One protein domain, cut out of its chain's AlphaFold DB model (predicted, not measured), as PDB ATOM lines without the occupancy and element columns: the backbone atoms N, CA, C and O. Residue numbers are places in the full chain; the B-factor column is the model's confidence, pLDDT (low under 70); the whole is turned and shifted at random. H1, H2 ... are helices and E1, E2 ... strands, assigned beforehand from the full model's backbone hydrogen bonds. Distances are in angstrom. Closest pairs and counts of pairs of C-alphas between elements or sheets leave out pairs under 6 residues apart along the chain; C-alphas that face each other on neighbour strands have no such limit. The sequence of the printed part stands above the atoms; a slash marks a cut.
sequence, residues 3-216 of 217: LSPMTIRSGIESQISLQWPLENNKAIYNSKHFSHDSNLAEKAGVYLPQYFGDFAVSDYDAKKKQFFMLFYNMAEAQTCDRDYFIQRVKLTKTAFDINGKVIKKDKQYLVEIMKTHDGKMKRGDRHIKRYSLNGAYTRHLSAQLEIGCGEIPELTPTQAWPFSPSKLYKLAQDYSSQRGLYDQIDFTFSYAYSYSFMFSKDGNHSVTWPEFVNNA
ATOM      1  N   LEU A   3     -16.854   5.887  21.971       95.94
ATOM      2  CA  LEU A   3     -15.771   5.333  21.173       95.94
ATOM      3  C   LEU A   3     -14.812   4.574  22.079       95.94
ATOM      4  O   LEU A   3     -14.446   5.061  23.146       95.94
ATOM      5  N   SER A   4     -14.420   3.380  21.651       95.69
ATOM      6  CA  SER A   4     -13.403   2.576  22.331       95.69
ATOM      7  C   SER A   4     -12.332   2.153  21.329       95.69
ATOM      8  O   SER A   4     -12.693   1.735  20.222       95.69
ATOM      9  N   PRO A   5     -11.036   2.245  21.673       96.94
ATOM     10  CA  PRO A   5      -9.990   1.699  20.822       96.94
ATOM     11  C   PRO A   5     -10.074   0.169  20.811       96.94
ATOM     12  O   PRO A   5     -10.598  -0.453  21.738       96.94
ATOM     13  N   MET A   6      -9.535  -0.448  19.766       96.31
ATOM     14  CA  MET A   6      -9.303  -1.891  19.726       96.31
ATOM     15  C   MET A   6      -7.811  -2.148  19.586       96.31
ATOM     16  O   MET A   6      -7.121  -1.389  18.908       96.31
ATOM     17  N   THR A   7      -7.324  -3.248  20.161       96.56
ATOM     18  CA  THR A   7      -5.967  -3.699  19.837       96.56
ATOM     19  C   THR A   7      -5.866  -4.011  18.344       96.56
ATOM     20  O   THR A   7      -6.862  -4.406  17.726       96.56
ATOM     21  N   ILE A   8      -4.680  -3.876  17.749       96.12
ATOM     22  CA  ILE A   8      -4.447  -4.161  16.325       96.12
ATOM     23  C   ILE A   8      -4.948  -5.562  15.965       96.12
ATOM     24  O   ILE A   8      -5.628  -5.733  14.952       96.12
ATOM     25  N   ARG A   9      -4.691  -6.557  16.824       94.00
ATOM     26  CA  ARG A   9      -5.211  -7.915  16.637       94.00
ATOM     27  C   ARG A   9      -6.736  -7.934  16.569       94.00
ATOM     28  O   ARG A   9      -7.293  -8.417  15.588       94.00
ATOM     29  N   SER A  10      -7.395  -7.389  17.589       93.31
ATOM     30  CA  SER A  10      -8.859  -7.363  17.693       93.31
ATOM     31  C   SER A  10      -9.502  -6.651  16.501       93.31
ATOM     32  O   SER A  10     -10.491  -7.117  15.933       93.31
ATOM     33  N   GLY A  11      -8.897  -5.539  16.080       94.31
ATOM     34  CA  GLY A  11      -9.293  -4.789  14.899       94.31
ATOM     35  C   GLY A  11      -9.247  -5.634  13.631       94.31
ATOM     36  O   GLY A  11     -10.254  -5.719  12.925       94.31
ATOM     37  N   ILE A  12      -8.127  -6.315  13.364       93.31
ATOM     38  CA  ILE A  12      -7.969  -7.195  12.194       93.31
ATOM     39  C   ILE A  12      -8.959  -8.361  12.243       93.31
ATOM     40  O   ILE A  12      -9.622  -8.639  11.244       93.31
ATOM     41  N   GLU A  13      -9.101  -9.030  13.386       92.88
ATOM     42  CA  GLU A  13     -10.021 -10.161  13.527       92.88
ATOM     43  C   GLU A  13     -11.477  -9.757  13.244       92.88
ATOM     44  O   GLU A  13     -12.185 -10.481  12.537       92.88
ATOM     45  N   SER A  14     -11.891  -8.559  13.681       91.38
ATOM     46  CA  SER A  14     -13.219  -8.009  13.371       91.38
ATOM     47  C   SER A  14     -13.459  -7.783  11.869       91.38
ATOM     48  O   SER A  14     -14.604  -7.751  11.420       91.38
ATOM     49  N   GLN A  15     -12.402  -7.659  11.054       90.06
ATOM     50  CA  GLN A  15     -12.529  -7.565   9.592       90.06
ATOM     51  C   GLN A  15     -12.712  -8.932   8.927       90.06
ATOM     52  O   GLN A  15     -13.268  -9.016   7.829       90.06
ATOM     53  N   ILE A  16     -12.251  -9.999   9.577       87.00
ATOM     54  CA  ILE A  16     -12.226 -11.358   9.029       87.00
ATOM     55  C   ILE A  16     -13.557 -12.065   9.279       87.00
ATOM     56  O   ILE A  16     -14.117 -12.652   8.354       87.00
ATOM     57  N   SER A  17     -14.066 -12.004  10.512       80.38
ATOM     58  CA  SER A  17     -15.246 -12.757  10.948       80.38
ATOM     59  C   SER A  17     -16.332 -11.845  11.506       80.38
ATOM     60  O   SER A  17     -16.053 -10.807  12.099       80.38
ATOM     61  N   LEU A  18     -17.590 -12.254  11.325       73.19
ATOM     62  CA  LEU A  18     -18.734 -11.659  12.027       73.19
ATOM     63  C   LEU A  18     -18.828 -12.136  13.487       73.19
ATOM     64  O   LEU A  18     -19.465 -11.477  14.299       73.19
ATOM     65  N   GLN A  19     -18.194 -13.265  13.811       73.06
ATOM     66  CA  GLN A  19     -18.112 -13.855  15.146       73.06
ATOM     67  C   GLN A  19     -16.683 -13.673  15.678       73.06
ATOM     68  O   GLN A  19     -15.887 -14.603  15.673       73.06
ATOM     69  N   TRP A  20     -16.322 -12.435  16.021       77.00
ATOM     70  CA  TRP A  20     -15.050 -12.087  16.668       77.00
ATOM     71  C   TRP A  20     -15.217 -12.150  18.202       77.00
ATOM     72  O   TRP A  20     -16.231 -11.632  18.683       77.00
ATOM     73  N   PRO A  21     -14.271 -12.731  18.980       79.69
ATOM     74  CA  PRO A  21     -12.942 -13.258  18.606       79.69
ATOM     75  C   PRO A  21     -12.944 -14.570  17.811       79.69
ATOM     76  O   PRO A  21     -13.881 -15.354  17.890       79.69
ATOM     77  N   LEU A  22     -11.882 -14.794  17.022       80.00
ATOM     78  CA  LEU A  22     -11.724 -16.004  16.204       80.00
ATOM     79  C   LEU A  22     -11.456 -17.238  17.077       80.00
ATOM     80  O   LEU A  22     -10.609 -17.195  17.963       80.00
ATOM     81  N   GLU A  23     -12.073 -18.374  16.747       79.25
ATOM     82  CA  GLU A  23     -11.774 -19.655  17.407       79.25
ATOM     83  C   GLU A  23     -10.351 -20.152  17.095       79.25
ATOM     84  O   GLU A  23      -9.629 -20.620  17.974       79.25
ATOM     85  N   ASN A  24      -9.911 -20.022  15.834       82.19
ATOM     86  CA  ASN A  24      -8.555 -20.372  15.414       82.19
ATOM     87  C   ASN A  24      -7.688 -19.123  15.230       82.19
ATOM     88  O   ASN A  24      -7.659 -18.499  14.167       82.19
ATOM     89  N   ASN A  25      -6.881 -18.837  16.245       76.94
ATOM     90  CA  ASN A  25      -5.966 -17.699  16.289       76.94
ATOM     91  C   ASN A  25      -4.924 -17.645  15.162       76.94
ATOM     92  O   ASN A  25      -4.379 -16.571  14.918       76.94
ATOM     93  N   LYS A  26      -4.627 -18.758  14.474       85.75
ATOM     94  CA  LYS A  26      -3.702 -18.768  13.325       85.75
ATOM     95  C   LYS A  26      -4.373 -18.333  12.022       85.75
ATOM     96  O   LYS A  26      -3.675 -17.940  11.091       85.75
ATOM     97  N   ALA A  27      -5.706 -18.360  11.953       86.06
ATOM     98  CA  ALA A  27      -6.451 -17.995  10.749       86.06
ATOM     99  C   ALA A  27      -6.234 -16.529  10.338       86.06
ATOM    100  O   ALA A  27      -6.330 -16.209   9.153       86.06
ATOM    101  N   ILE A  28      -5.872 -15.657  11.290       90.12
ATOM    102  CA  ILE A  28      -5.544 -14.253  11.022       90.12
ATOM    103  C   ILE A  28      -4.448 -14.108   9.960       90.12
ATOM    104  O   ILE A  28      -4.642 -13.359   9.004       90.12
ATOM    105  N   TYR A  29      -3.360 -14.878  10.066       91.19
ATOM    106  CA  TYR A  29      -2.189 -14.770   9.189       91.19
ATOM    107  C   TYR A  29      -2.482 -15.160   7.736       91.19
ATOM    108  O   TYR A  29      -1.829 -14.675   6.819       91.19
ATOM    109  N   ASN A  30      -3.503 -15.992   7.528       89.56
ATOM    110  CA  ASN A  30      -3.923 -16.455   6.206       89.56
ATOM    111  C   ASN A  30      -5.026 -15.573   5.596       89.56
ATOM    112  O   ASN A  30      -5.491 -15.830   4.485       89.56
ATOM    113  N   SER A  31      -5.492 -14.552   6.320       90.25
ATOM    114  CA  SER A  31      -6.581 -13.701   5.854       90.25
ATOM    115  C   SER A  31      -6.096 -12.642   4.863       90.25
ATOM    116  O   SER A  31      -5.056 -12.009   5.045       90.25
ATOM    117  N   LYS A  32      -6.919 -12.359   3.844       91.25
ATOM    118  CA  LYS A  32      -6.649 -11.278   2.879       91.25
ATOM    119  C   LYS A  32      -6.501  -9.912   3.559       91.25
ATOM    120  O   LYS A  32      -5.721  -9.089   3.090       91.25
ATOM    121  N   HIS A  33      -7.236  -9.677   4.649       88.38
ATOM    122  CA  HIS A  33      -7.159  -8.438   5.425       88.38
ATOM    123  C   HIS A  33      -5.794  -8.275   6.097       88.38
ATOM    124  O   HIS A  33      -5.151  -7.247   5.904       88.38
ATOM    125  N   PHE A  34      -5.315  -9.308   6.796       92.94
ATOM    126  CA  PHE A  34      -3.988  -9.286   7.408       92.94
ATOM    127  C   PHE A  34      -2.879  -9.148   6.365       92.94
ATOM    128  O   PHE A  34      -1.993  -8.312   6.537       92.94
ATOM    129  N   SER A  35      -2.926  -9.923   5.274       93.88
ATOM    130  CA  SER A  35      -1.914  -9.826   4.217       93.88
ATOM    131  C   SER A  35      -1.886  -8.428   3.599       93.88
ATOM    132  O   SER A  35      -0.815  -7.887   3.344       93.88
ATOM    133  N   HIS A  36      -3.053  -7.811   3.382       93.69
ATOM    134  CA  HIS A  36      -3.134  -6.445   2.870       93.69
ATOM    135  C   HIS A  36      -2.502  -5.432   3.832       93.69
ATOM    136  O   HIS A  36      -1.639  -4.663   3.410       93.69
ATOM    137  N   ASP A  37      -2.895  -5.446   5.107       93.44
ATOM    138  CA  ASP A  37      -2.431  -4.463   6.093       93.44
ATOM    139  C   ASP A  37      -0.934  -4.653   6.413       93.44
ATOM    140  O   ASP A  37      -0.194  -3.671   6.483       93.44
ATOM    141  N   SER A  38      -0.453  -5.899   6.476       95.00
ATOM    142  CA  SER A  38       0.972  -6.218   6.676       95.00
ATOM    143  C   SER A  38       1.837  -5.753   5.507       95.00
ATOM    144  O   SER A  38       2.834  -5.069   5.717       95.00
ATOM    145  N   ASN A  39       1.412  -6.003   4.263       94.69
ATOM    146  CA  ASN A  39       2.130  -5.528   3.075       94.69
ATOM    147  C   ASN A  39       2.227  -3.991   3.014       94.69
ATOM    148  O   ASN A  39       3.128  -3.438   2.378       94.69
ATOM    149  N   LEU A  40       1.265  -3.277   3.605       94.19
ATOM    150  CA  LEU A  40       1.308  -1.820   3.709       94.19
ATOM    151  C   LEU A  40       2.250  -1.361   4.827       94.19
ATOM    152  O   LEU A  40       3.005  -0.415   4.604       94.19
ATOM    153  N   ALA A  41       2.234  -2.043   5.972       96.00
ATOM    154  CA  ALA A  41       3.099  -1.782   7.119       96.00
ATOM    155  C   ALA A  41       4.589  -2.000   6.785       96.00
ATOM    156  O   ALA A  41       5.423  -1.128   7.033       96.00
ATOM    157  N   GLU A  42       4.924  -3.096   6.098       95.88
ATOM    158  CA  GLU A  42       6.304  -3.445   5.718       95.88
ATOM    159  C   GLU A  42       6.968  -2.395   4.809       95.88
ATOM    160  O   GLU A  42       8.187  -2.177   4.843       95.88
ATOM    161  N   LYS A  43       6.169  -1.671   4.012       93.69
ATOM    162  CA  LYS A  43       6.668  -0.556   3.190       93.69
ATOM    163  C   LYS A  43       7.189   0.608   4.025       93.69
ATOM    164  O   LYS A  43       7.976   1.386   3.495       93.69
ATOM    165  N   ALA A  44       6.777   0.710   5.284       94.25
ATOM    166  CA  ALA A  44       7.285   1.658   6.266       94.25
ATOM    167  C   ALA A  44       8.203   0.998   7.313       94.25
ATOM    168  O   ALA A  44       8.525   1.632   8.304       94.25
ATOM    169  N   GLY A  45       8.633  -0.255   7.103       93.44
ATOM    170  CA  GLY A  45       9.516  -0.964   8.038       93.44
ATOM    171  C   GLY A  45       8.806  -1.588   9.243       93.44
ATOM    172  O   GLY A  45       9.471  -2.129  10.120       93.44
ATOM    173  N   VAL A  46       7.470  -1.575   9.272       95.81
ATOM    174  CA  VAL A  46       6.680  -2.086  10.396       95.81
ATOM    175  C   VAL A  46       6.343  -3.559  10.195       95.81
ATOM    176  O   VAL A  46       5.658  -3.923   9.237       95.81
ATOM    177  N   TYR A  47       6.756  -4.403  11.141       96.31
ATOM    178  CA  TYR A  47       6.299  -5.788  11.230       96.31
ATOM    179  C   TYR A  47       5.060  -5.880  12.128       96.31
ATOM    180  O   TYR A  47       5.150  -5.946  13.352       96.31
ATOM    181  N   LEU A  48       3.881  -5.877  11.501       95.31
ATOM    182  CA  LEU A  48       2.591  -5.732  12.183       95.31
ATOM    183  C   LEU A  48       2.333  -6.725  13.343       95.31
ATOM    184  O   LEU A  48       1.769  -6.294  14.348       95.31
ATOM    185  N   PRO A  49       2.748  -8.010  13.282       95.56
ATOM    186  CA  PRO A  49       2.526  -8.955  14.381       95.56
ATOM    187  C   PRO A  49       3.158  -8.575  15.725       95.56
ATOM    188  O   PRO A  49       2.634  -8.993  16.754       95.56
ATOM    189  N   GLN A  50       4.236  -7.782  15.746       96.62
ATOM    190  CA  GLN A  50       4.822  -7.284  17.004       96.62
ATOM    191  C   GLN A  50       3.889  -6.320  17.748       96.62
ATOM    192  O   GLN A  50       3.942  -6.257  18.968       96.62
ATOM    193  N   TYR A  51       2.998  -5.644  17.021       97.06
ATOM    194  CA  TYR A  51       2.091  -4.619  17.542       97.06
ATOM    195  C   TYR A  51       0.676  -5.156  17.801       97.06
ATOM    196  O   TYR A  51      -0.262  -4.395  18.008       97.06
ATOM    197  N   PHE A  52       0.466  -6.476  17.756       95.25
ATOM    198  CA  PHE A  52      -0.863  -7.080  17.915       95.25
ATOM    199  C   PHE A  52      -1.540  -6.764  19.257       95.25
ATOM    200  O   PHE A  52      -2.773  -6.724  19.305       95.25
ATOM    201  N   GLY A  53      -0.754  -6.563  20.318       96.00
ATOM    202  CA  GLY A  53      -1.243  -6.159  21.639       96.00
ATOM    203  C   GLY A  53      -1.533  -4.663  21.768       96.00
ATOM    204  O   GLY A  53      -2.279  -4.279  22.662       96.00
ATOM    205  N   ASP A  54      -1.009  -3.845  20.859       97.75
ATOM    206  CA  ASP A  54      -1.074  -2.390  20.957       97.75
ATOM    207  C   ASP A  54      -2.383  -1.859  20.369       97.75
ATOM    208  O   ASP A  54      -3.034  -2.516  19.553       97.75
ATOM    209  N   PHE A  55      -2.781  -0.649  20.760       97.81
ATOM    210  CA  PHE A  55      -4.004   0.001  20.265       97.81
ATOM    211  C   PHE A  55      -3.794   0.805  18.979       97.81
ATOM    212  O   PHE A  55      -4.752   1.119  18.267       97.81
ATOM    213  N   ALA A  56      -2.545   1.133  18.667       97.75
ATOM    214  CA  ALA A  56      -2.162   1.870  17.479       97.75
ATOM    215  C   ALA A  56      -0.700   1.587  17.129       97.75
ATOM    216  O   ALA A  56       0.099   1.227  17.988       97.75
ATOM    217  N   VAL A  57      -0.346   1.780  15.864       97.56
ATOM    218  CA  VAL A  57       1.036   1.695  15.385       97.56
ATOM    219  C   VAL A  57       1.264   2.723  14.286       97.56
ATOM    220  O   VAL A  57       0.415   2.926  13.415       97.56
ATOM    221  N   SER A  58       2.425   3.369  14.305       96.94
ATOM    222  CA  SER A  58       2.878   4.255  13.237       96.94
ATOM    223  C   SER A  58       4.380   4.182  13.073       96.94
ATOM    224  O   SER A  58       5.084   4.040  14.066       96.94
ATOM    225  N   ASP A  59       4.853   4.360  11.846       96.38
ATOM    226  CA  ASP A  59       6.278   4.533  11.579       96.38
ATOM    227  C   ASP A  59       6.506   5.265  10.250       96.38
ATOM    228  O   ASP A  59       5.596   5.430   9.425       96.38
ATOM    229  N   TYR A  60       7.744   5.692  10.031       95.94
ATOM    230  CA  TYR A  60       8.210   6.313   8.807       95.94
ATOM    231  C   TYR A  60       9.562   5.747   8.359       95.94
ATOM    232  O   TYR A  60      10.603   6.007   8.959       95.94
ATOM    233  N   ASP A  61       9.576   5.082   7.202       93.69
ATOM    234  CA  ASP A  61      10.824   4.690   6.545       93.69
ATOM    235  C   ASP A  61      11.334   5.857   5.687       93.69
ATOM    236  O   ASP A  61      10.827   6.114   4.587       93.69
ATOM    237  N   ALA A  62      12.356   6.565   6.178       89.00
ATOM    238  CA  ALA A  62      12.967   7.709   5.495       89.00
ATOM    239  C   ALA A  62      13.615   7.344   4.150       89.00
ATOM    240  O   ALA A  62      13.572   8.133   3.199       89.00
ATOM    241  N   LYS A  63      14.179   6.132   4.033       89.06
ATOM    242  CA  LYS A  63      14.821   5.660   2.795       89.06
ATOM    243  C   LYS A  63      13.770   5.408   1.719       89.06
ATOM    244  O   LYS A  63      13.931   5.849   0.580       89.06
ATOM    245  N   LYS A  64      12.664   4.755   2.084       87.50
ATOM    246  CA  LYS A  64      11.528   4.491   1.183       87.50
ATOM    247  C   LYS A  64      10.577   5.683   1.052       87.50
ATOM    248  O   LYS A  64       9.729   5.704   0.156       87.50
ATOM    249  N   LYS A  65      10.714   6.684   1.923       89.31
ATOM    250  CA  LYS A  65       9.831   7.848   2.065       89.31
ATOM    251  C   LYS A  65       8.367   7.435   2.222       89.31
ATOM    252  O   LYS A  65       7.497   8.014   1.568       89.31
ATOM    253  N   GLN A  66       8.107   6.426   3.049       94.19
ATOM    254  CA  GLN A  66       6.765   5.899   3.307       94.19
ATOM    255  C   GLN A  66       6.433   6.021   4.787       94.19
ATOM    256  O   GLN A  66       7.099   5.426   5.625       94.19
ATOM    257  N   PHE A  67       5.378   6.771   5.079       96.62
ATOM    258  CA  PHE A  67       4.734   6.805   6.382       96.62
ATOM    259  C   PHE A  67       3.601   5.786   6.416       96.62
ATOM    260  O   PHE A  67       2.852   5.664   5.435       96.62
ATOM    261  N   PHE A  68       3.453   5.117   7.552       97.25
ATOM    262  CA  PHE A  68       2.368   4.201   7.860       97.25
ATOM    263  C   PHE A  68       1.757   4.543   9.215       97.25
ATOM    264  O   PHE A  68       2.458   4.912  10.152       97.25
ATOM    265  N   MET A  69       0.441   4.388   9.313       97.44
ATOM    266  CA  MET A  69      -0.305   4.495  10.559       97.44
ATOM    267  C   MET A  69      -1.503   3.556  10.507       97.44
ATOM    268  O   MET A  69      -2.188   3.496   9.478       97.44
ATOM    269  N   LEU A  70      -1.772   2.870  11.611       97.88
ATOM    270  CA  LEU A  70      -2.935   2.020  11.794       97.88
ATOM    271  C   LEU A  70      -3.441   2.127  13.229       97.88
ATOM    272  O   LEU A  70      -2.677   1.975  14.176       97.88
ATOM    273  N   PHE A  71      -4.742   2.326  13.375       97.81
ATOM    274  CA  PHE A  71      -5.469   2.041  14.607       97.81
ATOM    275  C   PHE A  71      -6.891   1.600  14.255       97.81
ATOM    276  O   PHE A  71      -7.352   1.787  13.121       97.81
ATOM    277  N   TYR A  72      -7.578   1.018  15.230       97.19
ATOM    278  CA  TYR A  72      -8.975   0.626  15.106       97.19
ATOM    279  C   TYR A  72      -9.787   1.199  16.257       97.19
ATOM    280  O   TYR A  72      -9.294   1.332  17.380       97.19
ATOM    281  N   ASN A  73     -11.051   1.493  15.994       96.81
ATOM    282  CA  ASN A  73     -12.009   1.865  17.022       96.81
ATOM    283  C   ASN A  73     -13.373   1.223  16.772       96.81
ATOM    284  O   ASN A  73     -13.703   0.787  15.673       96.81
ATOM    285  N   MET A  74     -14.166   1.160  17.833       95.38
ATOM    286  CA  MET A  74     -15.558   0.733  17.807       95.38
ATOM    287  C   MET A  74     -16.426   1.836  18.365       95.38
ATOM    288  O   MET A  74     -16.098   2.424  19.399       95.38
ATOM    289  N   ALA A  75     -17.556   2.059  17.707       96.19
ATOM    290  CA  ALA A  75     -18.594   2.922  18.222       96.19
ATOM    291  C   ALA A  75     -19.781   2.125  18.758       96.19
ATOM    292  O   ALA A  75     -20.222   1.140  18.153       96.19
ATOM    293  N   GLU A  76     -20.314   2.602  19.878       96.31
ATOM    294  CA  GLU A  76     -21.559   2.128  20.469       96.31
ATOM    295  C   GLU A  76     -22.417   3.297  20.981       96.31
ATOM    296  O   GLU A  76     -21.930   4.291  21.527       96.31
ATOM    297  N   ALA A  77     -23.723   3.192  20.780       95.19
ATOM    298  CA  ALA A  77     -24.735   4.116  21.254       95.19
ATOM    299  C   ALA A  77     -26.088   3.394  21.328       95.19
ATOM    300  O   ALA A  77     -26.830   3.357  20.352       95.19
ATOM    301  N   GLN A  78     -26.420   2.863  22.507       89.81
ATOM    302  CA  GLN A  78     -27.696   2.175  22.765       89.81
ATOM    303  C   GLN A  78     -28.922   3.082  22.575       89.81
ATOM    304  O   GLN A  78     -30.019   2.611  22.317       89.81
ATOM    305  N   THR A  79     -28.734   4.397  22.685       91.88
ATOM    306  CA  THR A  79     -29.781   5.400  22.465       91.88
ATOM    307  C   THR A  79     -30.007   5.728  20.988       91.88
ATOM    308  O   THR A  79     -30.869   6.548  20.693       91.88
ATOM    309  N   CYS A  80     -29.214   5.173  20.064       91.75
ATOM    310  CA  CYS A  80     -29.445   5.371  18.637       91.75
ATOM    311  C   CYS A  80     -30.513   4.391  18.169       91.75
ATOM    312  O   CYS A  80     -30.313   3.182  18.218       91.75
ATOM    313  N   ASP A  81     -31.620   4.924  17.674       89.12
ATOM    314  CA  ASP A  81     -32.756   4.172  17.142       89.12
ATOM    315  C   ASP A  81     -32.586   3.795  15.658       89.12
ATOM    316  O   ASP A  81     -33.541   3.379  15.007       89.12
ATOM    317  N   ARG A  82     -31.377   3.963  15.107       90.56
ATOM    318  CA  ARG A  82     -31.037   3.675  13.711       90.56
ATOM    319  C   ARG A  82     -30.046   2.514  13.616       90.56
ATOM    320  O   ARG A  82     -29.064   2.442  14.357       90.56
ATOM    321  N   ASP A  83     -30.231   1.677  12.600       92.44
ATOM    322  CA  ASP A  83     -29.366   0.546  12.222       92.44
ATOM    323  C   ASP A  83     -28.055   0.984  11.534       92.44
ATOM    324  O   ASP A  83     -27.388   0.210  10.827       92.44
ATOM    325  N   TYR A  84     -27.674   2.248  11.697       94.00
ATOM    326  CA  TYR A  84     -26.425   2.791  11.200       94.00
ATOM    327  C   TYR A  84     -25.942   3.990  12.009       94.00
ATOM    328  O   TYR A  84     -26.719   4.735  12.601       94.00
ATOM    329  N   PHE A  85     -24.631   4.208  11.952       95.88
ATOM    330  CA  PHE A  85     -23.994   5.468  12.307       95.88
ATOM    331  C   PHE A  85     -23.510   6.188  11.057       95.88
ATOM    332  O   PHE A  85     -23.185   5.559  10.046       95.88
ATOM    333  N   ILE A  86     -23.413   7.508  11.159       95.81
ATOM    334  CA  ILE A  86     -22.839   8.374  10.132       95.81
ATOM    335  C   ILE A  86     -21.506   8.884  10.668       95.81
ATOM    336  O   ILE A  86     -21.443   9.344  11.804       95.81
ATOM    337  N   GLN A  87     -20.448   8.808   9.865       97.38
ATOM    338  CA  GLN A  87     -19.157   9.433  10.136       97.38
ATOM    339  C   GLN A  87     -18.877  10.475   9.064       97.38
ATOM    340  O   GLN A  87     -18.911  10.180   7.870       97.38
ATOM    341  N   ARG A  88     -18.555  11.694   9.487       97.56
ATOM    342  CA  ARG A  88     -18.025  12.732   8.605       97.56
ATOM    343  C   ARG A  88     -16.561  12.978   8.923       97.56
ATOM    344  O   ARG A  88     -16.164  13.017  10.086       97.56
ATOM    345  N   VAL A  89     -15.752  13.145   7.883       98.06
ATOM    346  CA  VAL A  89     -14.305  13.334   8.014       98.06
ATOM    347  C   VAL A  89     -13.873  14.564   7.242       98.06
ATOM    348  O   VAL A  89     -14.087  14.663   6.036       98.06
ATOM    349  N   LYS A  90     -13.194  15.478   7.932       98.56
ATOM    350  CA  LYS A  90     -12.466  16.593   7.335       98.56
ATOM    351  C   LYS A  90     -10.973  16.318   7.433       98.56
ATOM    352  O   LYS A  90     -10.377  16.350   8.507       98.56
ATOM    353  N   LEU A  91     -10.358  16.092   6.283       98.19
ATOM    354  CA  LEU A  91      -8.939  15.811   6.145       98.19
ATOM    355  C   LEU A  91      -8.212  17.053   5.630       98.19
ATOM    356  O   LEU A  91      -8.493  17.539   4.537       98.19
ATOM    357  N   THR A  92      -7.253  17.557   6.399       98.44
ATOM    358  CA  THR A  92      -6.367  18.650   5.984       98.44
ATOM    359  C   THR A  92      -4.975  18.097   5.721       98.44
ATOM    360  O   THR A  92      -4.383  17.466   6.593       98.44
ATOM    361  N   LYS A  93      -4.439  18.346   4.525       97.88
ATOM    362  CA  LYS A  93      -3.092  17.938   4.110       97.88
ATOM    363  C   LYS A  93      -2.274  19.186   3.838       97.88
ATOM    364  O   LYS A  93      -2.640  19.968   2.968       97.88
ATOM    365  N   THR A  94      -1.167  19.356   4.544       98.44
ATOM    366  CA  THR A  94      -0.250  20.480   4.349       98.44
ATOM    367  C   THR A  94       1.130  19.945   3.994       98.44
ATOM    368  O   THR A  94       1.619  19.006   4.621       98.44
ATOM    369  N   ALA A  95       1.739  20.514   2.962       98.19
ATOM    370  CA  ALA A  95       3.105  20.236   2.549       98.19
ATOM    371  C   ALA A  95       3.958  21.486   2.761       98.19
ATOM    372  O   ALA A  95       3.510  22.597   2.460       98.19
ATOM    373  N   PHE A  96       5.180  21.280   3.237       98.19
ATOM    374  CA  PHE A  96       6.135  22.336   3.540       98.19
ATOM    375  C   PHE A  96       7.448  22.116   2.787       98.19
ATOM    376  O   PHE A  96       7.838  20.972   2.516       98.19
ATOM    377  N   ASP A  97       8.122  23.212   2.450       97.44
ATOM    378  CA  ASP A  97       9.511  23.189   1.998       97.44
ATOM    379  C   ASP A  97      10.498  23.078   3.177       97.44
ATOM    380  O   ASP A  97      10.103  22.952   4.337       97.44
ATOM    381  N   ILE A  98      11.796  23.092   2.864       96.62
ATOM    382  CA  ILE A  98      12.883  22.960   3.846       96.62
ATOM    383  C   ILE A  98      12.939  24.113   4.860       96.62
ATOM    384  O   ILE A  98      13.443  23.928   5.960       96.62
ATOM    385  N   ASN A  99      12.390  25.279   4.516       97.00
ATOM    386  CA  ASN A  99      12.357  26.451   5.390       97.00
ATOM    387  C   ASN A  99      11.057  26.514   6.210       97.00
ATOM    388  O   ASN A  99      10.784  27.520   6.861       97.00
ATOM    389  N   GLY A 100      10.219  25.473   6.145       95.31
ATOM    390  CA  GLY A 100       8.930  25.429   6.830       95.31
ATOM    391  C   GLY A 100       7.839  26.272   6.163       95.31
ATOM    392  O   GLY A 100       6.773  26.463   6.751       95.31
ATOM    393  N   LYS A 101       8.042  26.763   4.932       97.56
ATOM    394  CA  LYS A 101       7.003  27.496   4.199       97.56
ATOM    395  C   LYS A 101       5.996  26.513   3.612       97.56
ATOM    396  O   LYS A 101       6.361  25.510   2.998       97.56
ATOM    397  N   VAL A 102       4.707  26.821   3.757       98.06
ATOM    398  CA  VAL A 102       3.627  26.042   3.134       98.06
ATOM    399  C   VAL A 102       3.718  26.167   1.613       98.06
ATOM    400  O   VAL A 102       3.586  27.261   1.070       98.06
ATOM    401  N   ILE A 103       3.886  25.034   0.932       97.56
ATOM    402  CA  ILE A 103       3.887  24.952  -0.538       97.56
ATOM    403  C   ILE A 103       2.572  24.405  -1.093       97.56
ATOM    404  O   ILE A 103       2.221  24.669  -2.238       97.56
ATOM    405  N   LYS A 104       1.825  23.642  -0.286       97.56
ATOM    406  CA  LYS A 104       0.505  23.132  -0.662       97.56
ATOM    407  C   LYS A 104      -0.361  22.911   0.566       97.56
ATOM    408  O   LYS A 104       0.122  22.397   1.576       97.56
ATOM    409  N   LYS A 105      -1.649  23.237   0.459       97.75
ATOM    410  CA  LYS A 105      -2.650  22.926   1.477       97.75
ATOM    411  C   LYS A 105      -3.952  22.486   0.820       97.75
ATOM    412  O   LYS A 105      -4.619  23.291   0.182       97.75
ATOM    413  N   ASP A 106      -4.318  21.228   1.030       97.12
ATOM    414  CA  ASP A 106      -5.556  20.637   0.528       97.12
ATOM    415  C   ASP A 106      -6.501  20.345   1.701       97.12
ATOM    416  O   ASP A 106      -6.069  19.900   2.769       97.12
ATOM    417  N   LYS A 107      -7.801  20.569   1.498       98.12
ATOM    418  CA  LYS A 107      -8.868  20.126   2.405       98.12
ATOM    419  C   LYS A 107      -9.782  19.180   1.645       98.12
ATOM    420  O   LYS A 107     -10.158  19.487   0.517       98.12
ATOM    421  N   GLN A 108     -10.116  18.050   2.257       98.00
ATOM    422  CA  GLN A 108     -11.024  17.063   1.690       98.00
ATOM    423  C   GLN A 108     -12.077  16.652   2.717       98.00
ATOM    424  O   GLN A 108     -11.770  16.556   3.905       98.00
ATOM    425  N   TYR A 109     -13.288  16.395   2.244       98.38
ATOM    426  CA  TYR A 109     -14.453  16.054   3.047       98.38
ATOM    427  C   TYR A 109     -15.038  14.732   2.567       98.38
ATOM    428  O   TYR A 109     -15.148  14.509   1.362       98.38
ATOM    429  N   LEU A 110     -15.399  13.874   3.511       97.25
ATOM    430  CA  LEU A 110     -15.889  12.515   3.298       97.25
ATOM    431  C   LEU A 110     -17.089  12.275   4.218       97.25
ATOM    432  O   LEU A 110     -17.093  12.767   5.350       97.25
ATOM    433  N   VAL A 111     -18.065  11.499   3.742       96.88
ATOM    434  CA  VAL A 111     -19.181  11.001   4.558       96.88
ATOM    435  C   VAL A 111     -19.343   9.501   4.351       96.88
ATOM    436  O   VAL A 111     -19.470   9.011   3.223       96.88
ATOM    437  N   GLU A 112     -19.363   8.783   5.463       95.19
ATOM    438  CA  GLU A 112     -19.427   7.333   5.557       95.19
ATOM    439  C   GLU A 112     -20.617   6.913   6.410       95.19
ATOM    440  O   GLU A 112     -20.970   7.574   7.385       95.19
ATOM    441  N   ILE A 113     -21.211   5.780   6.059       94.50
ATOM    442  CA  ILE A 113     -22.320   5.181   6.792       94.50
ATOM    443  C   ILE A 113     -21.902   3.774   7.188       94.50
ATOM    444  O   ILE A 113     -21.527   2.969   6.329       94.50
ATOM    445  N   MET A 114     -21.970   3.473   8.479       94.88
ATOM    446  CA  MET A 114     -21.555   2.191   9.045       94.88
ATOM    447  C   MET A 114     -22.759   1.486   9.639       94.88
ATOM    448  O   MET A 114     -23.467   2.052  10.466       94.88
ATOM    449  N   LYS A 115     -22.974   0.236   9.240       93.56
ATOM    450  CA  LYS A 115     -24.072  -0.584   9.742       93.56
ATOM    451  C   LYS A 115     -23.867  -0.928  11.215       93.56
ATOM    452  O   LYS A 115     -22.781  -1.372  11.609       93.56
ATOM    453  N   THR A 116     -24.931  -0.809  11.993       93.56
ATOM    454  CA  THR A 116     -24.962  -1.218  13.395       93.56
ATOM    455  C   THR A 116     -25.820  -2.470  13.590       93.56
ATOM    456  O   THR A 116     -26.427  -3.013  12.661       93.56
ATOM    457  N   HIS A 117     -25.765  -3.004  14.800       90.19
ATOM    458  CA  HIS A 117     -26.685  -3.982  15.354       90.19
ATOM    459  C   HIS A 117     -26.767  -3.702  16.846       90.19
ATOM    460  O   HIS A 117     -25.722  -3.603  17.493       90.19
ATOM    461  N   ASP A 118     -27.979  -3.493  17.351       89.25
ATOM    462  CA  ASP A 118     -28.253  -3.188  18.758       89.25
ATOM    463  C   ASP A 118     -27.367  -2.043  19.279       89.25
ATOM    464  O   ASP A 118     -26.648  -2.149  20.274       89.25
ATOM    465  N   GLY A 119     -27.341  -0.948  18.508       91.81
ATOM    466  CA  GLY A 119     -26.584   0.257  18.842       91.81
ATOM    467  C   GLY A 119     -25.062   0.093  18.805       91.81
ATOM    468  O   GLY A 119     -24.361   0.958  19.317       91.81
ATOM    469  N   LYS A 120     -24.508  -0.978  18.223       93.50
ATOM    470  CA  LYS A 120     -23.057  -1.203  18.113       93.50
ATOM    471  C   LYS A 120     -22.636  -1.417  16.665       93.50
ATOM    472  O   LYS A 120     -23.333  -2.084  15.905       93.50
ATOM    473  N   MET A 121     -21.482  -0.881  16.265       93.38
ATOM    474  CA  MET A 121     -20.923  -1.175  14.940       93.38
ATOM    475  C   MET A 121     -20.713  -2.681  14.751       93.38
ATOM    476  O   MET A 121     -20.250  -3.370  15.657       93.38
ATOM    477  N   LYS A 122     -21.005  -3.205  13.555       90.44
ATOM    478  CA  LYS A 122     -20.790  -4.635  13.270       90.44
ATOM    479  C   LYS A 122     -19.314  -5.041  13.167       90.44
ATOM    480  O   LYS A 122     -19.017  -6.228  13.253       90.44
ATOM    481  N   ARG A 123     -18.404  -4.088  12.933       91.00
ATOM    482  CA  ARG A 123     -16.951  -4.292  12.796       91.00
ATOM    483  C   ARG A 123     -16.198  -3.062  13.280       91.00
ATOM    484  O   ARG A 123     -16.769  -1.973  13.252       91.00
ATOM    485  N   GLY A 124     -14.927  -3.242  13.641       93.00
ATOM    486  CA  GLY A 124     -14.033  -2.124  13.930       93.00
ATOM    487  C   GLY A 124     -13.914  -1.204  12.722       93.00
ATOM    488  O   GLY A 124     -13.768  -1.680  11.594       93.00
ATOM    489  N   ASP A 125     -13.969   0.101  12.951       94.44
ATOM    490  CA  ASP A 125     -13.563   1.071  11.946       94.44
ATOM    491  C   ASP A 125     -12.033   1.062  11.846       94.44
ATOM    492  O   ASP A 125     -11.319   1.055  12.853       94.44
ATOM    493  N   ARG A 126     -11.526   0.971  10.615       94.94
ATOM    494  CA  ARG A 126     -10.110   0.738  10.323       94.94
ATOM    495  C   ARG A 126      -9.471   2.012   9.793       94.94
ATOM    496  O   ARG A 126      -9.610   2.350   8.617       94.94
ATOM    497  N   HIS A 127      -8.635   2.637  10.616       95.94
ATOM    498  CA  HIS A 127      -7.925   3.867  10.270       95.94
ATOM    499  C   HIS A 127      -6.514   3.580   9.771       95.94
ATOM    500  O   HIS A 127      -5.530   3.810  10.470       95.94
ATOM    501  N   ILE A 128      -6.408   3.098   8.531       95.25
ATOM    502  CA  ILE A 128      -5.119   2.885   7.859       95.25
ATOM    503  C   ILE A 128      -4.723   4.104   7.018       95.25
ATOM    504  O   ILE A 128      -5.517   4.610   6.216       95.25
ATOM    505  N   LYS A 129      -3.486   4.588   7.176       95.00
ATOM    506  CA  LYS A 129      -2.930   5.697   6.387       95.00
ATOM    507  C   LYS A 129      -1.550   5.348   5.850       95.00
ATOM    508  O   LYS A 129      -0.676   4.908   6.585       95.00
ATOM    509  N   ARG A 130      -1.359   5.615   4.555       93.88
ATOM    510  CA  ARG A 130      -0.071   5.511   3.868       93.88
ATOM    511  C   ARG A 130       0.198   6.780   3.083       93.88
ATOM    512  O   ARG A 130      -0.583   7.132   2.197       93.88
ATOM    513  N   TYR A 131       1.309   7.439   3.379       94.06
ATOM    514  CA  TYR A 131       1.678   8.679   2.707       94.06
ATOM    515  C   TYR A 131       3.157   8.719   2.346       94.06
ATOM    516  O   TYR A 131       4.009   8.188   3.046       94.06
ATOM    517  N   SER A 132       3.451   9.393   1.241       93.56
ATOM    518  CA  SER A 132       4.801   9.726   0.791       93.56
ATOM    519  C   SER A 132       5.009  11.231   0.784       93.56
ATOM    520  O   SER A 132       4.048  11.998   0.778       93.56
ATOM    521  N   LEU A 133       6.260  11.686   0.741       93.62
ATOM    522  CA  LEU A 133       6.568  13.121   0.754       93.62
ATOM    523  C   LEU A 133       6.124  13.868  -0.515       93.62
ATOM    524  O   LEU A 133       5.829  15.053  -0.440       93.62
ATOM    525  N   ASN A 134       6.026  13.190  -1.666       91.06
ATOM    526  CA  ASN A 134       5.588  13.779  -2.944       91.06
ATOM    527  C   ASN A 134       6.306  15.100  -3.290       91.06
ATOM    528  O   ASN A 134       5.674  16.073  -3.683       91.06
ATOM    529  N   GLY A 135       7.627  15.137  -3.092       90.31
ATOM    530  CA  GLY A 135       8.461  16.313  -3.361       90.31
ATOM    531  C   GLY A 135       8.528  17.341  -2.225       90.31
ATOM    532  O   GLY A 135       9.417  18.185  -2.251       90.31
ATOM    533  N   ALA A 136       7.665  17.250  -1.209       95.25
ATOM    534  CA  ALA A 136       7.753  18.094  -0.019       95.25
ATOM    535  C   ALA A 136       8.956  17.721   0.864       95.25
ATOM    536  O   ALA A 136       9.435  16.583   0.832       95.25
ATOM    537  N   TYR A 137       9.414  18.668   1.685       96.31
ATOM    538  CA  TYR A 137      10.372  18.375   2.752       96.31
ATOM    539  C   TYR A 137       9.659  17.773   3.964       96.31
ATOM    540  O   TYR A 137      10.070  16.724   4.450       96.31
ATOM    541  N   THR A 138       8.539  18.377   4.364       97.38
ATOM    542  CA  THR A 138       7.685  17.908   5.464       97.38
ATOM    543  C   THR A 138       6.245  17.811   4.993       97.38
ATOM    544  O   THR A 138       5.768  18.643   4.214       97.38
ATOM    545  N   ARG A 139       5.512  16.815   5.489       97.44
ATOM    546  CA  ARG A 139       4.056  16.755   5.359       97.44
ATOM    547  C   ARG A 139       3.418  16.668   6.728       97.44
ATOM    548  O   ARG A 139       3.861  15.890   7.559       97.44
ATOM    549  N   HIS A 140       2.346  17.425   6.909       98.12
ATOM    550  CA  HIS A 140       1.454  17.332   8.055       98.12
ATOM    551  C   HIS A 140       0.059  16.981   7.551       98.12
ATOM    552  O   HIS A 140      -0.456  17.596   6.609       98.12
ATOM    553  N   LEU A 141      -0.553  15.982   8.164       97.88
ATOM    554  CA  LEU A 141      -1.940  15.629   7.951       97.88
ATOM    555  C   LEU A 141      -2.696  15.663   9.271       97.88
ATOM    556  O   LEU A 141      -2.204  15.174  10.279       97.88
ATOM    557  N   SER A 142      -3.906  16.209   9.237       98.25
ATOM    558  CA  SER A 142      -4.841  16.200  10.357       98.25
ATOM    559  C   SER A 142      -6.202  15.749   9.852       98.25
ATOM    560  O   SER A 142      -6.699  16.269   8.847       98.25
ATOM    561  N   ALA A 143      -6.780  14.763  10.528       98.25
ATOM    562  CA  ALA A 143      -8.133  14.299  10.297       98.25
ATOM    563  C   ALA A 143      -8.994  14.690  11.498       98.25
ATOM    564  O   ALA A 143      -8.678  14.353  12.636       98.25
ATOM    565  N   GLN A 144     -10.072  15.414  11.223       98.56
ATOM    566  CA  GLN A 144     -11.129  15.729  12.175       98.56
ATOM    567  C   GLN A 144     -12.314  14.839  11.818       98.56
ATOM    568  O   GLN A 144     -12.783  14.888  10.678       98.56
ATOM    569  N   LEU A 145     -12.732  13.995  12.752       98.06
ATOM    570  CA  LEU A 145     -13.781  13.007  12.557       98.06
ATOM    571  C   LEU A 145     -14.901  13.282  13.544       98.06
ATOM    572  O   LEU A 145     -14.670  13.676  14.684       98.06
ATOM    573  N   GLU A 146     -16.118  13.041  13.098       98.06
ATOM    574  CA  GLU A 146     -17.286  13.051  13.955       98.06
ATOM    575  C   GLU A 146     -18.191  11.918  13.520       98.06
ATOM    576  O   GLU A 146     -18.539  11.811  12.343       98.06
ATOM    577  N   ILE A 147     -18.522  11.059  14.473       97.56
ATOM    578  CA  ILE A 147     -19.381   9.905  14.267       97.56
ATOM    579  C   ILE A 147     -20.604  10.046  15.162       97.56
ATOM    580  O   ILE A 147     -20.486  10.512  16.293       97.56
ATOM    581  N   GLY A 148     -21.782   9.689  14.665       96.06
ATOM    582  CA  GLY A 148     -23.018   9.945  15.390       96.06
ATOM    583  C   GLY A 148     -24.238   9.216  14.856       96.06
ATOM    584  O   GLY A 148     -24.202   8.557  13.813       96.06
ATOM    585  N   CYS A 149     -25.319   9.371  15.614       94.31
ATOM    586  CA  CYS A 149     -26.675   9.039  15.205       94.31
ATOM    587  C   CYS A 149     -27.312  10.312  14.639       94.31
ATOM    588  O   CYS A 149     -27.246  11.364  15.277       94.31
ATOM    589  N   GLY A 150     -27.887  10.242  13.444       90.94
ATOM    590  CA  GLY A 150     -28.392  11.423  12.754       90.94
ATOM    591  C   GLY A 150     -29.056  11.080  11.432       90.94
ATOM    592  O   GLY A 150     -29.332   9.911  11.150       90.94
ATOM    593  N   GLU A 151     -29.291  12.103  10.621       87.75
ATOM    594  CA  GLU A 151     -30.005  11.983   9.352       87.75
ATOM    595  C   GLU A 151     -29.117  12.311   8.154       87.75
ATOM    596  O   GLU A 151     -28.196  13.128   8.216       87.75
ATOM    597  N   ILE A 152     -29.411  11.643   7.040       83.81
ATOM    598  CA  ILE A 152     -28.825  11.922   5.733       83.81
ATOM    599  C   ILE A 152     -29.975  12.407   4.860       83.81
ATOM    600  O   ILE A 152     -30.862  11.601   4.600       83.81
ATOM    601  N   PRO A 153     -29.974  13.660   4.378       80.31
ATOM    602  CA  PRO A 153     -31.119  14.229   3.662       80.31
ATOM    603  C   PRO A 153     -31.604  13.408   2.458       80.31
ATOM    604  O   PRO A 153     -32.789  13.398   2.145       80.31
ATOM    605  N   GLU A 154     -30.688  12.718   1.773       74.94
ATOM    606  CA  GLU A 154     -30.991  11.893   0.595       74.94
ATOM    607  C   GLU A 154     -31.512  10.489   0.936       74.94
ATOM    608  O   GLU A 154     -32.026   9.789   0.061       74.94
ATOM    609  N   LEU A 155     -31.366  10.048   2.186       72.06
ATOM    610  CA  LEU A 155     -31.959   8.808   2.662       72.06
ATOM    611  C   LEU A 155     -33.284   9.181   3.313       72.06
ATOM    612  O   LEU A 155     -33.323   9.998   4.229       72.06
ATOM    613  N   THR A 156     -34.381   8.587   2.843       62.25
ATOM    614  CA  THR A 156     -35.672   8.693   3.530       62.25
ATOM    615  C   THR A 156     -35.451   8.420   5.020       62.25
ATOM    616  O   THR A 156     -34.640   7.540   5.319       62.25
ATOM    617  N   PRO A 157     -36.127   9.122   5.951       61.78
ATOM    618  CA  PRO A 157     -35.990   8.866   7.381       61.78
ATOM    619  C   PRO A 157     -36.376   7.416   7.695       61.78
ATOM    620  O   PRO A 157     -37.534   7.084   7.935       61.78
ATOM    621  N   THR A 158     -35.403   6.514   7.615       67.75
ATOM    622  CA  THR A 158     -35.563   5.100   7.902       67.75
ATOM    623  C   THR A 158     -34.644   4.769   9.054       67.75
ATOM    624  O   THR A 158     -33.431   4.978   8.985       67.75
ATOM    625  N   GLN A 159     -35.234   4.198  10.099       78.19
ATOM    626  CA  GLN A 159     -34.492   3.575  11.188       78.19
ATOM    627  C   GLN A 159     -33.691   2.361  10.687       78.19
ATOM    628  O   GLN A 159     -32.621   2.068  11.203       78.19
ATOM    629  N   ALA A 160     -34.157   1.697   9.625       87.44
ATOM    630  CA  ALA A 160     -33.521   0.512   9.062       87.44
ATOM    631  C   ALA A 160     -32.295   0.818   8.182       87.44
ATOM    632  O   ALA A 160     -32.187   1.881   7.567       87.44
ATOM    633  N   TRP A 161     -31.402  -0.172   8.059       90.19
ATOM    634  CA  TRP A 161     -30.257  -0.144   7.142       90.19
ATOM    635  C   TRP A 161     -30.723  -0.010   5.677       90.19
ATOM    636  O   TRP A 161     -31.308  -0.957   5.147       90.19
ATOM    637  N   PRO A 162     -30.420   1.104   4.979       85.12
ATOM    638  CA  PRO A 162     -31.032   1.408   3.682       85.12
ATOM    639  C   PRO A 162     -30.303   0.772   2.486       85.12
ATOM    640  O   PRO A 162     -30.670   0.988   1.333       85.12
ATOM    641  N   PHE A 163     -29.249  -0.012   2.727       90.19
ATOM    642  CA  PHE A 163     -28.467  -0.670   1.677       90.19
ATOM    643  C   PHE A 163     -28.640  -2.191   1.718       90.19
ATOM    644  O   PHE A 163     -29.267  -2.753   2.610       90.19
ATOM    645  N   SER A 164     -28.031  -2.892   0.755       89.94
ATOM    646  CA  SER A 164     -28.039  -4.361   0.734       89.94
ATOM    647  C   SER A 164     -27.624  -4.945   2.100       89.94
ATOM    648  O   SER A 164     -26.639  -4.469   2.677       89.94
ATOM    649  N   PRO A 165     -28.319  -5.981   2.618       87.00
ATOM    650  CA  PRO A 165     -28.052  -6.542   3.943       87.00
ATOM    651  C   PRO A 165     -26.605  -6.993   4.176       87.00
ATOM    652  O   PRO A 165     -26.135  -6.922   5.314       87.00
ATOM    653  N   SER A 166     -25.909  -7.415   3.115       88.31
ATOM    654  CA  SER A 166     -24.508  -7.857   3.138       88.31
ATOM    655  C   SER A 166     -23.496  -6.709   3.192       88.31
ATOM    656  O   SER A 166     -22.345  -6.925   3.567       88.31
ATOM    657  N   LYS A 167     -23.899  -5.478   2.846       89.75
ATOM    658  CA  LYS A 167     -23.047  -4.295   2.996       89.75
ATOM    659  C   LYS A 167     -23.037  -3.871   4.460       89.75
ATOM    660  O   LYS A 167     -24.087  -3.715   5.073       89.75
ATOM    661  N   LEU A 168     -21.840  -3.670   4.998       90.50
ATOM    662  CA  LEU A 168     -21.623  -3.173   6.363       90.50
ATOM    663  C   LEU A 168     -21.203  -1.703   6.391       90.50
ATOM    664  O   LEU A 168     -21.175  -1.081   7.446       90.50
ATOM    665  N   TYR A 169     -20.849  -1.170   5.227       91.44
ATOM    666  CA  TYR A 169     -20.284   0.153   5.064       91.44
ATOM    667  C   TYR A 169     -20.683   0.718   3.701       91.44
ATOM    668  O   TYR A 169     -20.777  -0.022   2.710       91.44
ATOM    669  N   LYS A 170     -20.898   2.031   3.648       92.25
ATOM    670  CA  LYS A 170     -21.185   2.770   2.424       92.25
ATOM    671  C   LYS A 170     -20.529   4.150   2.466       92.25
ATOM    672  O   LYS A 170     -20.773   4.930   3.378       92.25
ATOM    673  N   LEU A 171     -19.775   4.466   1.415       92.94
ATOM    674  CA  LEU A 171     -19.397   5.837   1.076       92.94
ATOM    675  C   LEU A 171     -20.629   6.571   0.540       92.94
ATOM    676  O   LEU A 171     -21.140   6.207  -0.528       92.94
ATOM    677  N   ALA A 172     -21.107   7.556   1.297       92.75
ATOM    678  CA  ALA A 172     -22.167   8.469   0.873       92.75
ATOM    679  C   ALA A 172     -21.586   9.652   0.086       92.75
ATOM    680  O   ALA A 172     -22.137  10.045  -0.934       92.75
ATOM    681  N   GLN A 173     -20.414  10.139   0.496       94.25
ATOM    682  CA  GLN A 173     -19.615  11.109  -0.247       94.25
ATOM    683  C   GLN A 173     -18.148  10.689  -0.185       94.25
ATOM    684  O   GLN A 173     -17.616  10.571   0.913       94.25
ATOM    685  N   ASP A 174     -17.494  10.509  -1.336       95.12
ATOM    686  CA  ASP A 174     -16.044  10.278  -1.410       95.12
ATOM    687  C   ASP A 174     -15.252  11.556  -1.073       95.12
ATOM    688  O   ASP A 174     -15.791  12.664  -1.124       95.12
ATOM    689  N   TYR A 175     -13.963  11.421  -0.751       93.69
ATOM    690  CA  TYR A 175     -13.080  12.543  -0.446       93.69
ATOM    691  C   TYR A 175     -13.094  13.595  -1.560       93.69
ATOM    692  O   TYR A 175     -12.440  13.457  -2.594       93.69
ATOM    693  N   SER A 176     -13.753  14.714  -1.283       95.69
ATOM    694  CA  SER A 176     -13.909  15.827  -2.215       95.69
ATOM    695  C   SER A 176     -13.404  17.127  -1.606       95.69
ATOM    696  O   SER A 176     -13.439  17.304  -0.392       95.69
ATOM    697  N   SER A 177     -12.934  18.062  -2.434       96.62
ATOM    698  CA  SER A 177     -12.657  19.433  -1.979       96.62
ATOM    699  C   SER A 177     -13.935  20.203  -1.637       96.62
ATOM    700  O   SER A 177     -13.880  21.185  -0.896       96.62
ATOM    701  N   GLN A 178     -15.080  19.742  -2.147       96.12
ATOM    702  CA  GLN A 178     -16.397  20.273  -1.831       96.12
ATOM    703  C   GLN A 178     -16.908  19.691  -0.518       96.12
ATOM    704  O   GLN A 178     -16.740  18.504  -0.244       96.12
ATOM    705  N   ARG A 179     -17.557  20.538   0.284       94.75
ATOM    706  CA  ARG A 179     -18.191  20.119   1.537       94.75
ATOM    707  C   ARG A 179     -19.379  19.196   1.266       94.75
ATOM    708  O   ARG A 179     -19.384  18.087   1.786       94.75
ATOM    709  N   GLY A 180     -20.295  19.582   0.375       93.88
ATOM    710  CA  GLY A 180     -21.391  18.715  -0.074       93.88
ATOM    711  C   GLY A 180     -22.227  18.185   1.093       93.88
ATOM    712  O   GLY A 180     -22.618  18.951   1.971       93.88
ATOM    713  N   LEU A 181     -22.433  16.870   1.123       94.00
ATOM    714  CA  LEU A 181     -23.175  16.167   2.164       94.00
ATOM    715  C   LEU A 181     -22.578  16.373   3.566       94.00
ATOM    716  O   LEU A 181     -23.322  16.373   4.538       94.00
ATOM    717  N   TYR A 182     -21.263  16.605   3.691       95.81
ATOM    718  CA  TYR A 182     -20.581  16.792   4.985       95.81
ATOM    719  C   TYR A 182     -21.250  17.853   5.880       95.81
ATOM    720  O   TYR A 182     -21.356  17.658   7.094       95.81
ATOM    721  N   ASP A 183     -21.680  18.969   5.282       94.88
ATOM    722  CA  ASP A 183     -22.310  20.088   5.997       94.88
ATOM    723  C   ASP A 183     -23.822  19.915   6.171       94.88
ATOM    724  O   ASP A 183     -24.434  20.666   6.922       94.88
ATOM    725  N   GLN A 184     -24.422  18.946   5.480       94.12
ATOM    726  CA  GLN A 184     -25.860  18.687   5.534       94.12
ATOM    727  C   GLN A 184     -26.227  17.604   6.555       94.12
ATOM    728  O   GLN A 184     -27.408  17.409   6.824       94.12
ATOM    729  N   ILE A 185     -25.239  16.883   7.096       92.69
ATOM    730  CA  ILE A 185     -25.476  15.916   8.168       92.69
ATOM    731  C   ILE A 185     -25.891  16.658   9.432       92.69
ATOM    732  O   ILE A 185     -25.110  17.450   9.973       92.69
ATOM    733  N   ASP A 186     -27.082  16.326   9.913       90.44
ATOM    734  CA  ASP A 186     -27.577  16.734  11.218       90.44
ATOM    735  C   ASP A 186     -27.500  15.552  12.189       90.44
ATOM    736  O   ASP A 186     -28.049  14.472  11.940       90.44
ATOM    737  N   PHE A 187     -26.764  15.740  13.282       94.62
ATOM    738  CA  PHE A 187     -26.573  14.717  14.303       94.62
ATOM    739  C   PHE A 187     -27.519  14.971  15.468       94.62
ATOM    740  O   PHE A 187     -27.435  15.999  16.132       94.62
ATOM    741  N   THR A 188     -28.332  13.973  15.808       94.25
ATOM    742  CA  THR A 188     -29.074  13.967  17.075       94.25
ATOM    743  C   THR A 188     -28.110  13.931  18.260       94.25
ATOM    744  O   THR A 188     -28.304  14.607  19.266       94.25
ATOM    745  N   PHE A 189     -27.049  13.135  18.139       95.81
ATOM    746  CA  PHE A 189     -25.894  13.160  19.027       95.81
ATOM    747  C   PHE A 189     -24.690  12.542  18.316       95.81
ATOM    748  O   PHE A 189     -24.827  11.652  17.469       95.81
ATOM    749  N   SER A 190     -23.496  12.965  18.708       97.38
ATOM    750  CA  SER A 190     -22.250  12.531  18.086       97.38
ATOM    751  C   SER A 190     -21.101  12.469  19.090       97.38
ATOM    752  O   SER A 190     -21.226  12.861  20.253       97.38
ATOM    753  N   TYR A 191     -19.979  11.922  18.639       97.50
ATOM    754  CA  TYR A 191     -18.685  11.995  19.291       97.50
ATOM    755  C   TYR A 191     -17.657  12.471  18.261       97.50
ATOM    756  O   TYR A 191     -17.473  11.841  17.215       97.50
ATOM    757  N   ALA A 192     -16.984  13.581  18.561       97.88
ATOM    758  CA  ALA A 192     -15.933  14.137  17.721       97.88
ATOM    759  C   ALA A 192     -14.552  13.754  18.261       97.88
ATOM    760  O   ALA A 192     -14.318  13.803  19.463       97.88
ATOM    761  N   TYR A 193     -13.639  13.401  17.363       98.00
ATOM    762  CA  TYR A 193     -12.257  13.062  17.687       98.00
ATOM    763  C   TYR A 193     -11.325  13.473  16.553       98.00
ATOM    764  O   TYR A 193     -11.747  13.807  15.441       98.00
ATOM    765  N   SER A 194     -10.024  13.465  16.820       97.94
ATOM    766  CA  SER A 194      -9.045  13.784  15.792       97.94
ATOM    767  C   SER A 194      -7.766  12.988  15.948       97.94
ATOM    768  O   SER A 194      -7.445  12.492  17.022       97.94
ATOM    769  N   TYR A 195      -7.036  12.887  14.848       98.06
ATOM    770  CA  TYR A 195      -5.645  12.472  14.854       98.06
ATOM    771  C   TYR A 195      -4.864  13.315  13.858       98.06
ATOM    772  O   TYR A 195      -5.401  13.828  12.867       98.06
ATOM    773  N   SER A 196      -3.571  13.441  14.101       98.38
ATOM    774  CA  SER A 196      -2.661  14.114  13.187       98.38
ATOM    775  C   SER A 196      -1.323  13.423  13.156       98.38
ATOM    776  O   SER A 196      -0.925  12.776  14.114       98.38
ATOM    777  N   PHE A 197      -0.614  13.576  12.052       98.06
ATOM    778  CA  PHE A 197       0.740  13.075  11.934       98.06
ATOM    779  C   PHE A 197       1.566  13.957  11.020       98.06
ATOM    780  O   PHE A 197       1.070  14.568  10.067       98.06
ATOM    781  N   MET A 198       2.851  13.983  11.316       97.75
ATOM    782  CA  MET A 198       3.860  14.681  10.554       97.75
ATOM    783  C   MET A 198       4.992  13.716  10.234       97.75
ATOM    784  O   MET A 198       5.326  12.861  11.046       97.75
ATOM    785  N   PHE A 199       5.584  13.863   9.056       97.25
ATOM    786  CA  PHE A 199       6.818  13.177   8.691       97.25
ATOM    787  C   PHE A 199       7.625  14.035   7.716       97.25
ATOM    788  O   PHE A 199       7.053  14.767   6.893       97.25
ATOM    789  N   SER A 200       8.946  13.950   7.805       96.06
ATOM    790  CA  SER A 200       9.876  14.792   7.052       96.06
ATOM    791  C   SER A 200      11.027  14.008   6.434       96.06
ATOM    792  O   SER A 200      11.313  12.865   6.775       96.06
ATOM    793  N   LYS A 201      11.680  14.629   5.452       94.12
ATOM    794  CA  LYS A 201      12.734  14.029   4.621       94.12
ATOM    795  C   LYS A 201      13.975  13.590   5.404       94.12
ATOM    796  O   LYS A 201      14.712  12.739   4.917       94.12
ATOM    797  N   ASP A 202      14.201  14.172   6.574       92.00
ATOM    798  CA  ASP A 202      15.276  13.847   7.517       92.00
ATOM    799  C   ASP A 202      14.994  12.597   8.371       92.00
ATOM    800  O   ASP A 202      15.875  12.151   9.098       92.00
ATOM    801  N   GLY A 203      13.803  12.002   8.262       89.69
ATOM    802  CA  GLY A 203      13.418  10.818   9.028       89.69
ATOM    803  C   GLY A 203      12.621  11.114  10.292       89.69
ATOM    804  O   GLY A 203      12.138  10.172  10.918       89.69
ATOM    805  N   ASN A 204      12.410  12.387  10.638       93.50
ATOM    806  CA  ASN A 204      11.561  12.731  11.770       93.50
ATOM    807  C   ASN A 204      10.094  12.430  11.447       93.50
ATOM    808  O   ASN A 204       9.604  12.719  10.351       93.50
ATOM    809  N   HIS A 205       9.379  11.867  12.418       96.00
ATOM    810  CA  HIS A 205       7.934  11.716  12.355       96.00
ATOM    811  C   HIS A 205       7.310  11.830  13.747       96.00
ATOM    812  O   HIS A 205       7.967  11.606  14.760       96.00
ATOM    813  N   SER A 206       6.038  12.205  13.791       96.81
ATOM    814  CA  SER A 206       5.250  12.240  15.020       96.81
ATOM    815  C   SER A 206       3.783  11.986  14.717       96.81
ATOM    816  O   SER A 206       3.299  12.294  13.622       96.81
ATOM    817  N   VAL A 207       3.071  11.428  15.693       97.69
ATOM    818  CA  VAL A 207       1.634  11.172  15.613       97.69
ATOM    819  C   VAL A 207       0.968  11.646  16.897       97.69
ATOM    820  O   VAL A 207       1.440  11.374  17.995       97.69
ATOM    821  N   THR A 208      -0.139  12.359  16.744       98.00
ATOM    822  CA  THR A 208      -1.107  12.628  17.803       98.00
ATOM    823  C   THR A 208      -2.282  11.693  17.578       98.00
ATOM    824  O   THR A 208      -2.988  11.811  16.571       98.00
ATOM    825  N   TRP A 209      -2.475  10.759  18.501       97.25
ATOM    826  CA  TRP A 209      -3.588   9.817  18.470       97.25
ATOM    827  C   TRP A 209      -4.853  10.422  19.082       97.25
ATOM    828  O   TRP A 209      -4.748  11.367  19.873       97.25
ATOM    829  N   PRO A 210      -6.037   9.865  18.771       96.56
ATOM    830  CA  PRO A 210      -7.266  10.227  19.464       96.56
ATOM    831  C   PRO A 210      -7.144  10.007  20.973       96.56
ATOM    832  O   PRO A 210      -6.475   9.075  21.423       96.56
ATOM    833  N   GLU A 211      -7.838  10.819  21.766       94.31
ATOM    834  CA  GLU A 211      -7.776  10.759  23.228       94.31
ATOM    835  C   GLU A 211      -8.149   9.382  23.794       94.31
ATOM    836  O   GLU A 211      -7.513   8.905  24.730       94.31
ATOM    837  N   PHE A 212      -9.109   8.689  23.176       94.12
ATOM    838  CA  PHE A 212      -9.498   7.344  23.597       94.12
ATOM    839  C   PHE A 212      -8.409   6.292  23.349       94.12
ATOM    840  O   PHE A 212      -8.393   5.286  24.048       94.12
ATOM    841  N   VAL A 213      -7.507   6.504  22.383       94.75
ATOM    842  CA  VAL A 213      -6.336   5.635  22.173       94.75
ATOM    843  C   VAL A 213      -5.289   5.926  23.243       94.75
ATOM    844  O   VAL A 213      -4.772   4.993  23.847       94.75
ATOM    845  N   ASN A 214      -5.019   7.206  23.526       91.62
ATOM    846  CA  ASN A 214      -4.027   7.608  24.529       91.62
ATOM    847  C   ASN A 214      -4.364   7.108  25.935       91.62
ATOM    848  O   ASN A 214      -3.467   6.718  26.664       91.62
ATOM    849  N   ASN A 215      -5.647   7.071  26.294       90.69
ATOM    850  CA  ASN A 215      -6.088   6.575  27.600       90.69
ATOM    851  C   ASN A 215      -6.024   5.041  27.740       90.69
ATOM    852  O   ASN A 215      -6.318   4.524  28.815       90.69
ATOM    853  N   ALA A 216      -5.724   4.319  26.657       88.06
ATOM    854  CA  ALA A 216      -5.619   2.862  26.643       88.06
ATOM    855  C   ALA A 216      -4.169   2.355  26.533       88.06
ATOM    856  O   ALA A 216      -3.952   1.156  26.697       88.06
TER     857      ALA A 216
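AT A GLANCE: This is residues 3 to 216 of the 217 residues of an uncharacterized protein of Photobacterium aphoticum (UniProt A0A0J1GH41). Two antiparallel sheets stand partly face to face: a large, twisted and curled one, in order E8, E5, E4, E7, E9, E10, and a smaller one of E1, E2, E3 and E6. H1 and H3 cover the smaller sheet's face away from the large sheet, with short H2 and H4 beside them; H5 packs on the large sheet and H6 on E1. The printed part has 214 residues, with six named helices and ten named strands in the order E1 H1 H2 H3 H4 E2 E3 E4 E5 E6 E7 E8 H5 E9 E10 H6; the class is mixed. It is compact, with a radius of gyration of the C-alphas of 18.1 A and spans of 52 by 44 by 30 A.

HOW THE PARTS SIT: The large sheet runs E8, residues 169 to 176; E5, 102 to 117; E4, 84 to 96; E7, 138 to 151; E9, 186 to 200; and E10, 205 to 208. Within hydrogen-bond range across its neighbour pairs are N 170 and O 113 at 2.9 A, N 91 and O 108 at 2.8 A, N 142 and O 92 at 3.0 A, N 193 and O 145 at 2.9 A, and N 206 and O 198 at 2.9 A. E9 bends by 104 degrees at residue 189. H5, residues 180 to 183, is on this sheet at a height of 7.5 A. In the smaller, branched sheet, E3, residues 66 to 76, has E1, 3 to 6, and E2, 56 to 61, on one side and E6, 125 to 132, on the other. Here N 4 and O 74 at 3.0 A, N 68 and O 59 at 2.9 A, and N 129 and O 69 at 2.9 A are within range. The closest C-alphas of E2 and E10 are Tyr 60 and His 205, 6.5 A apart. H1, residues 8 to 16, and H3, residues 32 to 42, are on the same face of the branched sheet, at heights of 9.0 A and 10.9 A. They touch, closest at C-alphas Ile 12 and Phe 34, 6.6 A, and run opposite ways at 36 degrees, only just a steep tilt. H2, residues 27 to 30, only just touches H1, with 3 pairs of C-alphas within 8 A, the closest being Glu 13 and Ile 28, 6.6 A. H4, residues 48 to 51, touches H3, closest at C-alphas Leu 48 and Ser 38, 5.8 A. H6, residues 211 to 214, is on the opposite face to H1, only just over E1, on which 3 of its C-alphas fall. In H1 and H3 every O i to N i+4 pair is within hydrogen-bond range; the other helices are too short for one.

IN THESE COORDINATES: E5 measures 44.4 A from C-alpha 102 at (3.627, 26.042, 3.134) to C-alpha 117, E4 38.7 A, E7 38.4 A, E9 37.7 A, E3 33.3 A and H3 15.4 A. E1 begins at C-alpha 3 (-15.771, 5.333, 21.173), and H6 ends at C-alpha 214 (-4.027, 7.608, 24.529).

THE WHOLE: The C-alphas farthest apart, Glu 23 and Asn 99, are 53.4 A apart. The printed part has no cut. The link E7 to E8, residues 152 to 168, is long. Mean pLDDT of the printed part is 93.0; residues 156 to 158 are under 70.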